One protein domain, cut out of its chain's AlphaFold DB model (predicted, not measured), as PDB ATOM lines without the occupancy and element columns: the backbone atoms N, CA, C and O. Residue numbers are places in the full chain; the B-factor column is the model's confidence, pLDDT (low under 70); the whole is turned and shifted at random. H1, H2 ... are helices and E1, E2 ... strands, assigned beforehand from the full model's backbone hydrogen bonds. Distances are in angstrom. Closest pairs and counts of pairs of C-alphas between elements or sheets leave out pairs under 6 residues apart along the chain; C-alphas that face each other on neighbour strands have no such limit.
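This is residues 21 to 92 of the 97 residues of an uncharacterized protein of Desulfobacteraceae bacterium 4572_89 (UniProt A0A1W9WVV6). A small twisted sheet of four strands has H2 over E3 and H1 beside H2, only grazing the sheet; residues 61 to 68 stick out as a loop. The printed part has 72 residues with two named helices and four named strands, in order H1 E1 E2 E3 H2 E4. The class is mixed, and so is the sheet, E1 E2 E3 E4. It is compact, radius of gyration of the C-alphas 12.3 A, spanning 38 by 26 by 18 A.

H1, residues 25 to 31, begins at C-alpha 25 (185.394, 108.971, 128.262) and measures 10.0 A. E1, residues 36 to 41, measures 15.4 A; E2, 44 to 49, 16.1 A; E3, 52 to 56, 13.2 A. H2, 77 to 84, measures 10.4 A; E4, 88 to 91, 9.7 A, ends at C-alpha 91 (170.234, 122.973, 131.917).

E1, E2, E3 form a meander, successive antiparallel neighbours in two hairpins; within hydrogen-bond range are N 38 and O 46, 2.8 A, and N 47 and O 54, 2.8 A. E4 is parallel to E3, with N 55 and O 89 2.8 A apart; E3, H2, E4 are a strand-helix-strand unit, a helix between parallel neighbours, its crossover right-handed. H1 and H2 touch, closest C-alphas Lys 26 and Glu 79, 6.4 A. Every O i to N i+4 pair in H1 and H2 is within range.

The farthest C-alphas, Lys 33 and Ala 64, are 39.2 A apart. The printed part has no cut; the E3 to H2 link is long, 20 residues. Residues 60 to 66 have pLDDT under 70.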
ATOM      1  N   VAL A  21     178.211 100.824 126.945       90.12
ATOM      2  CA  VAL A  21     179.038 101.891 127.522       90.12
ATOM      3  C   VAL A  21     180.418 101.867 126.867       90.12
ATOM      4  O   VAL A  21     181.034 100.805 126.733       90.12
ATOM      5  N   ILE A  22     180.878 103.028 126.405       92.00
ATOM      6  CA  ILE A  22     182.189 103.193 125.769       92.00
ATOM      7  C   ILE A  22     183.179 103.651 126.850       92.00
ATOM      8  O   ILE A  22     182.936 104.693 127.449       92.00
ATOM      9  N   PRO A  23     184.266 102.908 127.122       91.88
ATOM     10  CA  PRO A  23     185.237 103.275 128.152       91.88
ATOM     11  C   PRO A  23     186.161 104.423 127.713       91.88
ATOM     12  O   PRO A  23     186.256 104.744 126.521       91.88
ATOM     13  N   GLY A  24     186.879 105.001 128.684       94.25
ATOM     14  CA  GLY A  24     187.883 106.047 128.453       94.25
ATOM     15  C   GLY A  24     187.271 107.391 128.063       94.25
ATOM     16  O   GLY A  24     187.798 108.086 127.198       94.25
ATOM     17  N   VAL A  25     186.108 107.737 128.624       95.19
ATOM     18  CA  VAL A  25     185.394 108.971 128.262       95.19
ATOM     19  C   VAL A  25     186.187 110.215 128.646       95.19
ATOM     20  O   VAL A  25     186.271 111.127 127.829       95.19
ATOM     21  N   LYS A  26     186.824 110.231 129.823       94.94
ATOM     22  CA  LYS A  26     187.692 111.333 130.257       94.94
ATOM     23  C   LYS A  26     188.791 111.631 129.229       94.94
ATOM     24  O   LYS A  26     188.814 112.720 128.665       94.94
ATOM     25  N   GLU A  27     189.610 110.635 128.891       95.75
ATOM     26  CA  GLU A  27     190.691 110.798 127.907       95.75
ATOM     27  C   GLU A  27     190.170 111.159 126.516       95.75
ATOM     28  O   GLU A  27     190.814 111.911 125.787       95.75
ATOM     29  N   ARG A  28     188.992 110.660 126.127       95.31
ATOM     30  CA  ARG A  28     188.360 111.064 124.865       95.31
ATOM     31  C   ARG A  28     188.028 112.546 124.862       95.31
ATOM     32  O   ARG A  28     188.303 113.180 123.854       95.31
ATOM     33  N   ILE A  29     187.460 113.084 125.940       94.38
ATOM     34  CA  ILE A  29     187.139 114.514 126.031       94.38
ATOM     35  C   ILE A  29     188.424 115.346 126.011       94.38
ATOM     36  O   ILE A  29     188.516 116.285 125.227       94.38
ATOM     37  N   GLU A  30     189.432 114.972 126.803       92.75
ATOM     38  CA  GLU A  30     190.711 115.696 126.897       92.75
ATOM     39  C   GLU A  30     191.472 115.748 125.562       92.75
ATOM     40  O   GLU A  30     192.124 116.745 125.252       92.75
ATOM     41  N   ASN A  31     191.370 114.693 124.749       94.62
ATOM     42  CA  ASN A  31     192.030 114.614 123.445       94.62
ATOM     43  C   ASN A  31     191.157 115.103 122.276       94.62
ATOM     44  O   ASN A  31     191.648 115.201 121.146       94.62
ATOM     45  N   PHE A  32     189.874 115.395 122.504       94.50
ATOM     46  CA  PHE A  32     188.972 115.832 121.445       94.50
ATOM     47  C   PHE A  32     189.115 117.331 121.182       94.50
ATOM     48  O   PHE A  32     189.139 118.152 122.095       94.50
ATOM     49  N   LYS A  33     189.176 117.707 119.901       92.81
ATOM     50  CA  LYS A  33     189.226 119.107 119.468       92.81
ATOM     51  C   LYS A  33     187.955 119.441 118.700       92.81
ATOM     52  O   LYS A  33     187.782 118.970 117.579       92.81
ATOM     53  N   GLY A  34     187.104 120.272 119.293       95.19
ATOM     54  CA  GLY A  34     185.879 120.777 118.675       95.19
ATOM     55  C   GLY A  34     184.634 120.532 119.518       95.19
ATOM     56  O   GLY A  34     184.714 120.110 120.673       95.19
ATOM     57  N   ASP A  35     183.487 120.800 118.906       97.31
ATOM     58  CA  ASP A  35     182.179 120.661 119.536       97.31
ATOM     59  C   ASP A  35     181.737 119.193 119.565       97.31
ATOM     60  O   ASP A  35     181.961 118.436 118.614       97.31
ATOM     61  N   PHE A  36     181.087 118.780 120.651       96.81
ATOM     62  CA  PHE A  36     180.609 117.409 120.803       96.81
ATOM     63  C   PHE A  36     179.350 117.312 121.658       96.81
ATOM     64  O   PHE A  36     179.031 118.189 122.461       96.81
ATOM     65  N   ILE A  37     178.668 116.177 121.516       96.88
ATOM     66  CA  ILE A  37     177.594 115.742 122.405       96.88
ATOM     67  C   ILE A  37     177.966 114.360 122.938       96.88
ATOM     68  O   ILE A  37     178.178 113.419 122.173       96.88
ATOM     69  N   LEU A  38     178.030 114.240 124.259       95.81
ATOM     70  CA  LEU A  38     178.236 112.994 124.982       95.81
ATOM     71  C   LEU A  38     176.938 112.608 125.686       95.81
ATOM     72  O   LEU A  38     176.414 113.359 126.509       95.81
ATOM     73  N   TRP A  39     176.454 111.397 125.421       95.06
ATOM     74  CA  TRP A  39     175.361 110.817 126.191       95.06
ATOM     75  C   TRP A  39     175.902 110.110 127.435       95.06
ATOM     76  O   TRP A  39     176.582 109.089 127.333       95.06
ATOM     77  N   ILE A  40     175.593 110.649 128.616       93.25
ATOM     78  CA  ILE A  40     176.000 110.072 129.908       93.25
ATOM     79  C   ILE A  40     174.994 109.005 130.367       93.25
ATOM     80  O   ILE A  40     175.356 108.076 131.094       93.25
ATOM     81  N   GLY A  41     173.733 109.125 129.944       89.69
ATOM     82  CA  GLY A  41     172.659 108.161 130.188       89.69
ATOM     83  C   GLY A  41     171.344 108.836 130.582       89.69
ATOM     84  O   GLY A  41     171.344 109.931 131.138       89.69
ATOM     85  N   HIS A  42     170.216 108.163 130.324       88.12
ATOM     86  CA  HIS A  42     168.872 108.734 130.493       88.12
ATOM     87  C   HIS A  42     168.751 110.071 129.733       88.12
ATOM     88  O   HIS A  42     169.031 110.083 128.535       88.12
ATOM     89  N   ASN A  43     168.393 111.168 130.407       89.62
ATOM     90  CA  ASN A  43     168.329 112.517 129.840       89.62
ATOM     91  C   ASN A  43     169.565 113.380 130.164       89.62
ATOM     92  O   ASN A  43     169.545 114.596 129.980       89.62
ATOM     93  N   THR A  44     170.638 112.765 130.675       92.31
ATOM     94  CA  THR A  44     171.878 113.469 130.999       92.31
ATOM     95  C   THR A  44     172.825 113.460 129.801       92.31
ATOM     96  O   THR A  44     173.350 112.409 129.409       92.31
ATOM     97  N   PHE A  45     173.066 114.645 129.247       95.44
ATOM     98  CA  PHE A  45     174.008 114.902 128.166       95.44
ATOM     99  C   PHE A  45     175.032 115.937 128.607       95.44
ATOM    100  O   PHE A  45     174.683 116.918 129.264       95.44
ATOM    101  N   LEU A  46     176.280 115.728 128.200       96.19
ATOM    102  CA  LEU A  46     177.299 116.765 128.211       96.19
ATOM    103  C   LEU A  46     177.462 117.278 126.782       96.19
ATOM    104  O   LEU A  46     177.782 116.512 125.874       96.19
ATOM    105  N   VAL A  47     177.239 118.569 126.594       97.00
ATOM    106  CA  VAL A  47     177.367 119.251 125.310       97.00
ATOM    107  C   VAL A  47     178.503 120.259 125.421       97.00
ATOM    108  O   VAL A  47     178.512 121.074 126.341       97.00
ATOM    109  N   CYS A  48     179.457 120.202 124.496       96.00
ATOM    110  CA  CYS A  48     180.502 121.206 124.339       96.00
ATOM    111  C   CYS A  48     180.254 121.953 123.033       96.00
ATOM    112  O   CYS A  48     180.252 121.325 121.974       96.00
ATOM    113  N   ILE A  49     180.013 123.262 123.113       96.31
ATOM    114  CA  ILE A  49     179.863 124.136 121.943       96.31
ATOM    115  C   ILE A  49     180.657 125.413 122.194       96.31
ATOM    116  O   ILE A  49     180.447 126.080 123.209       96.31
ATOM    117  N   GLY A  50     181.576 125.752 121.290       94.62
ATOM    118  CA  GLY A  50     182.378 126.974 121.396       94.62
ATOM    119  C   GLY A  50     183.211 127.029 122.680       94.62
ATOM    120  O   GLY A  50     183.311 128.084 123.301       94.62
ATOM    121  N   HIS A  51     183.770 125.889 123.098       91.06
ATOM    122  CA  HIS A  51     184.508 125.718 124.360       91.06
ATOM    123  C   HIS A  51     183.677 125.931 125.640       91.06
ATOM    124  O   HIS A  51     184.241 126.090 126.723       91.06
ATOM    125  N   VAL A  52     182.345 125.925 125.537       93.94
ATOM    126  CA  VAL A  52     181.430 126.037 126.676       93.94
ATOM    127  C   VAL A  52     180.741 124.702 126.922       93.94
ATOM    128  O   VAL A  52     180.129 124.133 126.016       93.94
ATOM    129  N   TYR A  53     180.795 124.234 128.170       96.00
ATOM    130  CA  TYR A  53     180.124 123.013 128.596       96.00
ATOM    131  C   TYR A  53     178.707 123.275 129.112       96.00
ATOM    132  O   TYR A  53     178.465 124.187 129.911       96.00
ATOM    133  N   TRP A  54     177.786 122.413 128.689       96.69
ATOM    134  CA  TRP A  54     176.394 122.366 129.115       96.69
ATOM    135  C   TRP A  54     176.053 120.951 129.569       96.69
ATOM    136  O   TRP A  54     176.226 119.994 128.815       96.69
ATOM    137  N   LEU A  55     175.551 120.819 130.791       95.50
ATOM    138  CA  LEU A  55     175.127 119.554 131.374       95.50
ATOM    139  C   LEU A  55     173.609 119.557 131.544       95.50
ATOM    140  O   LEU A  55     173.063 120.379 132.284       95.50
ATOM    141  N   THR A  56     172.925 118.645 130.859       94.56
ATOM    142  CA  THR A  56     171.460 118.546 130.913       94.56
ATOM    143  C   THR A  56     171.019 117.593 132.013       94.56
ATOM    144  O   THR A  56     171.637 116.547 132.194       94.56
ATOM    145  N   ASP A  57     169.956 117.946 132.740       90.44
ATOM    146  CA  ASP A  57     169.263 117.106 133.731       90.44
ATOM    147  C   ASP A  57     170.182 116.114 134.480       90.44
ATOM    148  O   ASP A  57     170.027 114.889 134.362       90.44
ATOM    149  N   PRO A  58     171.200 116.605 135.214       86.06
ATOM    150  CA  PRO A  58     172.159 115.743 135.886       86.06
ATOM    151  C   PRO A  58     171.494 114.928 137.001       86.06
ATOM    152  O   PRO A  58     171.117 115.453 138.051       86.06
ATOM    153  N   ILE A  59     171.395 113.611 136.803       77.75
ATOM    154  CA  ILE A  59     170.916 112.668 137.824       77.75
ATOM    155  C   ILE A  59     172.093 111.815 138.306       77.75
ATOM    156  O   ILE A  59     172.351 110.736 137.768       77.75
ATOM    157  N   PHE A  60     172.793 112.296 139.336       68.19
ATOM    158  CA  PHE A  60     173.910 111.577 139.973       68.19
ATOM    159  C   PHE A  60     173.585 111.039 141.375       68.19
ATOM    160  O   PHE A  60     174.355 110.266 141.937       68.19
ATOM    161  N   SER A  61     172.435 111.410 141.951       64.25
ATOM    162  CA  SER A  61     172.048 110.988 143.303       64.25
ATOM    163  C   SER A  61     171.325 109.636 143.316       64.25
ATOM    164  O   SER A  61     170.463 109.364 142.479       64.25
ATOM    165  N   LYS A  62     171.620 108.802 144.324       61.25
ATOM    166  CA  LYS A  62     170.751 107.683 144.716       61.25
ATOM    167  C   LYS A  62     169.565 108.254 145.490       61.25
ATOM    168  O   LYS A  62     169.702 108.603 146.658       61.25
ATOM    169  N   ARG A  63     168.398 108.356 144.855       63.03
ATOM    170  CA  ARG A  63     167.149 108.670 145.561       63.03
ATOM    171  C   ARG A  63     166.366 107.395 145.823       63.03
ATOM    172  O   ARG A  63     166.229 106.577 144.925       63.03
ATOM    173  N   ALA A  64     165.801 107.269 147.024       57.50
ATOM    174  CA  ALA A  64     165.057 106.085 147.463       57.50
ATOM    175  C   ALA A  64     163.846 105.723 146.574       57.50
ATOM    176  O   ALA A  64     163.377 104.593 146.619       57.50
ATOM    177  N   LEU A  65     163.357 106.667 145.757       63.28
ATOM    178  CA  LEU A  65     162.206 106.495 144.863       63.28
ATOM    179  C   LEU A  65     162.568 106.490 143.370       63.28
ATOM    180  O   LEU A  65     161.690 106.282 142.539       63.28
ATOM    181  N   VAL A  66     163.836 106.724 143.010       67.12
ATOM    182  CA  VAL A  66     164.264 106.707 141.606       67.12
ATOM    183  C   VAL A  66     164.806 105.315 141.291       67.12
ATOM    184  O   VAL A  66     165.743 104.874 141.965       67.12
ATOM    185  N   PRO A  67     164.253 104.608 140.285       70.94
ATOM    186  CA  PRO A  67     164.788 103.326 139.857       70.94
ATOM    187  C   PRO A  67     166.285 103.427 139.570       70.94
ATOM    188  O   PRO A  67     166.745 104.363 138.912       70.94
ATOM    189  N   ALA A  68     167.054 102.454 140.055       75.00
ATOM    190  CA  ALA A  68     168.478 102.400 139.766       75.00
ATOM    191  C   ALA A  68     168.713 102.346 138.248       75.00
ATOM    192  O   ALA A  68     167.961 101.704 137.506       75.00
ATOM    193  N   ARG A  69     169.777 103.010 137.780       77.56
ATOM    194  CA  ARG A  69     170.171 102.937 136.369       77.56
ATOM    195  C   ARG A  69     170.429 101.475 135.990       77.56
ATOM    196  O   ARG A  69     171.120 100.761 136.710       77.56
ATOM    197  N   LYS A  70     169.904 101.047 134.839       85.62
ATOM    198  CA  LYS A  70     170.165  99.702 134.288       85.62
ATOM    199  C   LYS A  70     171.559  99.572 133.667       85.62
ATOM    200  O   LYS A  70     172.063  98.466 133.533       85.62
ATOM    201  N   THR A  71     172.166 100.695 133.289       86.19
ATOM    202  CA  THR A  71     173.536 100.792 132.777       86.19
ATOM    203  C   THR A  71     174.318 101.808 133.605       86.19
ATOM    204  O   THR A  71     173.730 102.802 134.050       86.19
ATOM    205  N   PRO A  72     175.628 101.607 133.817       88.25
ATOM    206  CA  PRO A  72     176.438 102.621 134.472       88.25
ATOM    207  C   PRO A  72     176.472 103.907 133.625       88.25
ATOM    208  O   PRO A  72     176.245 103.849 132.411       88.25
ATOM    209  N   PRO A  73     176.694 105.078 134.252       89.81
ATOM    210  CA  PRO A  73     176.943 106.308 133.510       89.81
ATOM    211  C   PRO A  73     178.182 106.161 132.618       89.81
ATOM    212  O   PRO A  73     179.077 105.374 132.920       89.81
ATOM    213  N   ALA A  74     178.245 106.940 131.537       92.56
ATOM    214  CA  ALA A  74     179.404 106.931 130.641       92.56
ATOM    215  C   ALA A  74     180.695 107.467 131.293       92.56
ATOM    216  O   ALA A  74     181.785 107.120 130.857       92.56
ATOM    217  N   ILE A  75     180.565 108.309 132.320       92.94
ATOM    218  CA  ILE A  75     181.655 108.950 133.061       92.94
ATOM    219  C   ILE A  75     181.252 109.043 134.538       92.94
ATOM    220  O   ILE A  75     180.059 109.203 134.835       92.94
ATOM    221  N   SER A  76     182.207 108.899 135.457       90.88
ATOM    222  CA  SER A  76     181.945 109.059 136.894       90.88
ATOM    223  C   SER A  76     181.745 110.537 137.269       90.88
ATOM    224  O   SER A  76     182.031 111.435 136.478       90.88
ATOM    225  N   LEU A  77     181.217 110.812 138.467       88.88
ATOM    226  CA  LEU A  77     181.039 112.195 138.927       88.88
ATOM    227  C   LEU A  77     182.392 112.868 139.201       88.88
ATOM    228  O   LEU A  77     182.555 114.054 138.931       88.88
ATOM    229  N   GLU A  78     183.347 112.097 139.712       91.38
ATOM    230  CA  GLU A  78     184.716 112.524 139.989       91.38
ATOM    231  C   GLU A  78     185.432 112.897 138.685       91.38
ATOM    232  O   GLU A  78     185.893 114.026 138.544       91.38
ATOM    233  N   GLU A  79     185.419 112.002 137.690       93.69
ATOM    234  CA  GLU A  79     185.996 112.258 136.363       93.69
ATOM    235  C   GLU A  79     185.327 113.452 135.669       93.69
ATOM    236  O   GLU A  79     185.992 114.259 135.020       93.69
ATOM    237  N   LEU A  80     184.005 113.593 135.809       92.12
ATOM    238  CA  LEU A  80     183.275 114.728 135.253       92.12
ATOM    239  C   LEU A  80     183.714 116.049 135.904       92.12
ATOM    240  O   LEU A  80     183.868 117.046 135.204       92.12
ATOM    241  N   GLY A  81     183.943 116.057 137.220       91.75
ATOM    242  CA  GLY A  81     184.475 117.218 137.937       91.75
ATOM    243  C   GLY A  81     185.882 117.601 137.477       91.75
ATOM    244  O   GLY A  81     186.156 118.780 137.264       91.75
ATOM    245  N   GLU A  82     186.747 116.612 137.245       93.31
ATOM    246  CA  GLU A  82     188.101 116.828 136.716       93.31
ATOM    247  C   GLU A  82     188.089 117.423 135.299       93.31
ATOM    248  O   GLU A  82     188.903 118.292 134.992       93.31
ATOM    249  N   VAL A  83     187.151 116.992 134.447       91.50
ATOM    250  CA  VAL A  83     187.020 117.476 133.061       91.50
ATOM    251  C   VAL A  83     186.409 118.877 132.984       91.50
ATOM    252  O   VAL A  83     186.844 119.696 132.175       91.50
ATOM    253  N   LEU A  84     185.366 119.152 133.773       89.75
ATOM    254  CA  LEU A  84     184.588 120.391 133.656       89.75
ATOM    255  C   LEU A  84     185.135 121.541 134.512       89.75
ATOM    256  O   LEU A  84     184.912 122.711 134.177       89.75
ATOM    257  N   GLY A  85     185.826 121.234 135.614       85.62
ATOM    258  CA  GLY A  85     186.201 122.224 136.623       85.62
ATOM    259  C   GLY A  85     184.989 123.019 137.127       85.62
ATOM    260  O   GLY A  85     183.877 122.498 137.216       85.62
ATOM    261  N   ASP A  86     185.183 124.310 137.404       79.69
ATOM    262  CA  ASP A  86     184.130 125.187 137.947       79.69
ATOM    263  C   ASP A  86     183.221 125.825 136.876       79.69
ATOM    264  O   ASP A  86     182.315 126.597 137.195       79.69
ATOM    265  N   LYS A  87     183.465 125.561 135.585       83.12
ATOM    266  CA  LYS A  87     182.806 126.259 134.467       83.12
ATOM    267  C   LYS A  87     181.895 125.322 133.681       83.12
ATOM    268  O   LYS A  87     182.210 124.910 132.567       83.12
ATOM    269  N   VAL A  88     180.723 125.043 134.246       92.38
ATOM    270  CA  VAL A  88     179.655 124.289 133.577       92.38
ATOM    271  C   VAL A  88     178.321 125.015 133.690       92.38
ATOM    272  O   VAL A  88     177.942 125.496 134.757       92.38
ATOM    273  N   ASN A  89     177.579 125.064 132.588       95.25
ATOM    274  CA  ASN A  89     176.185 125.491 132.598       95.25
ATOM    275  C   ASN A  89     175.291 124.278 132.847       95.25
ATOM    276  O   ASN A  89     175.437 123.252 132.186       95.25
ATOM    277  N   ILE A  90     174.345 124.391 133.774       93.25
ATOM    278  CA  ILE A  90     173.385 123.323 134.066       93.25
ATOM    279  C   ILE A  90     172.055 123.692 133.409       93.25
ATOM    280  O   ILE A  90     171.473 124.729 133.727       93.25
ATOM    281  N   LEU A  91     171.556 122.832 132.521       93.69
ATOM    282  CA  LEU A  91     170.234 122.973 131.917       93.69
ATOM    283  C   LEU A  91     169.271 121.974 132.558       93.69
ATOM    284  O   LEU A  91     169.424 120.766 132.387       93.69
ATOM    285  N   ILE A  92     168.270 122.487 133.271       91.44
ATOM    286  CA  ILE A  92     167.191 121.677 133.842       91.44
ATOM    287  C   ILE A  92     165.941 121.860 132.989       91.44
ATOM    288  O   ILE A  92     165.399 122.963 132.913       91.44
TER     289      ILE A  92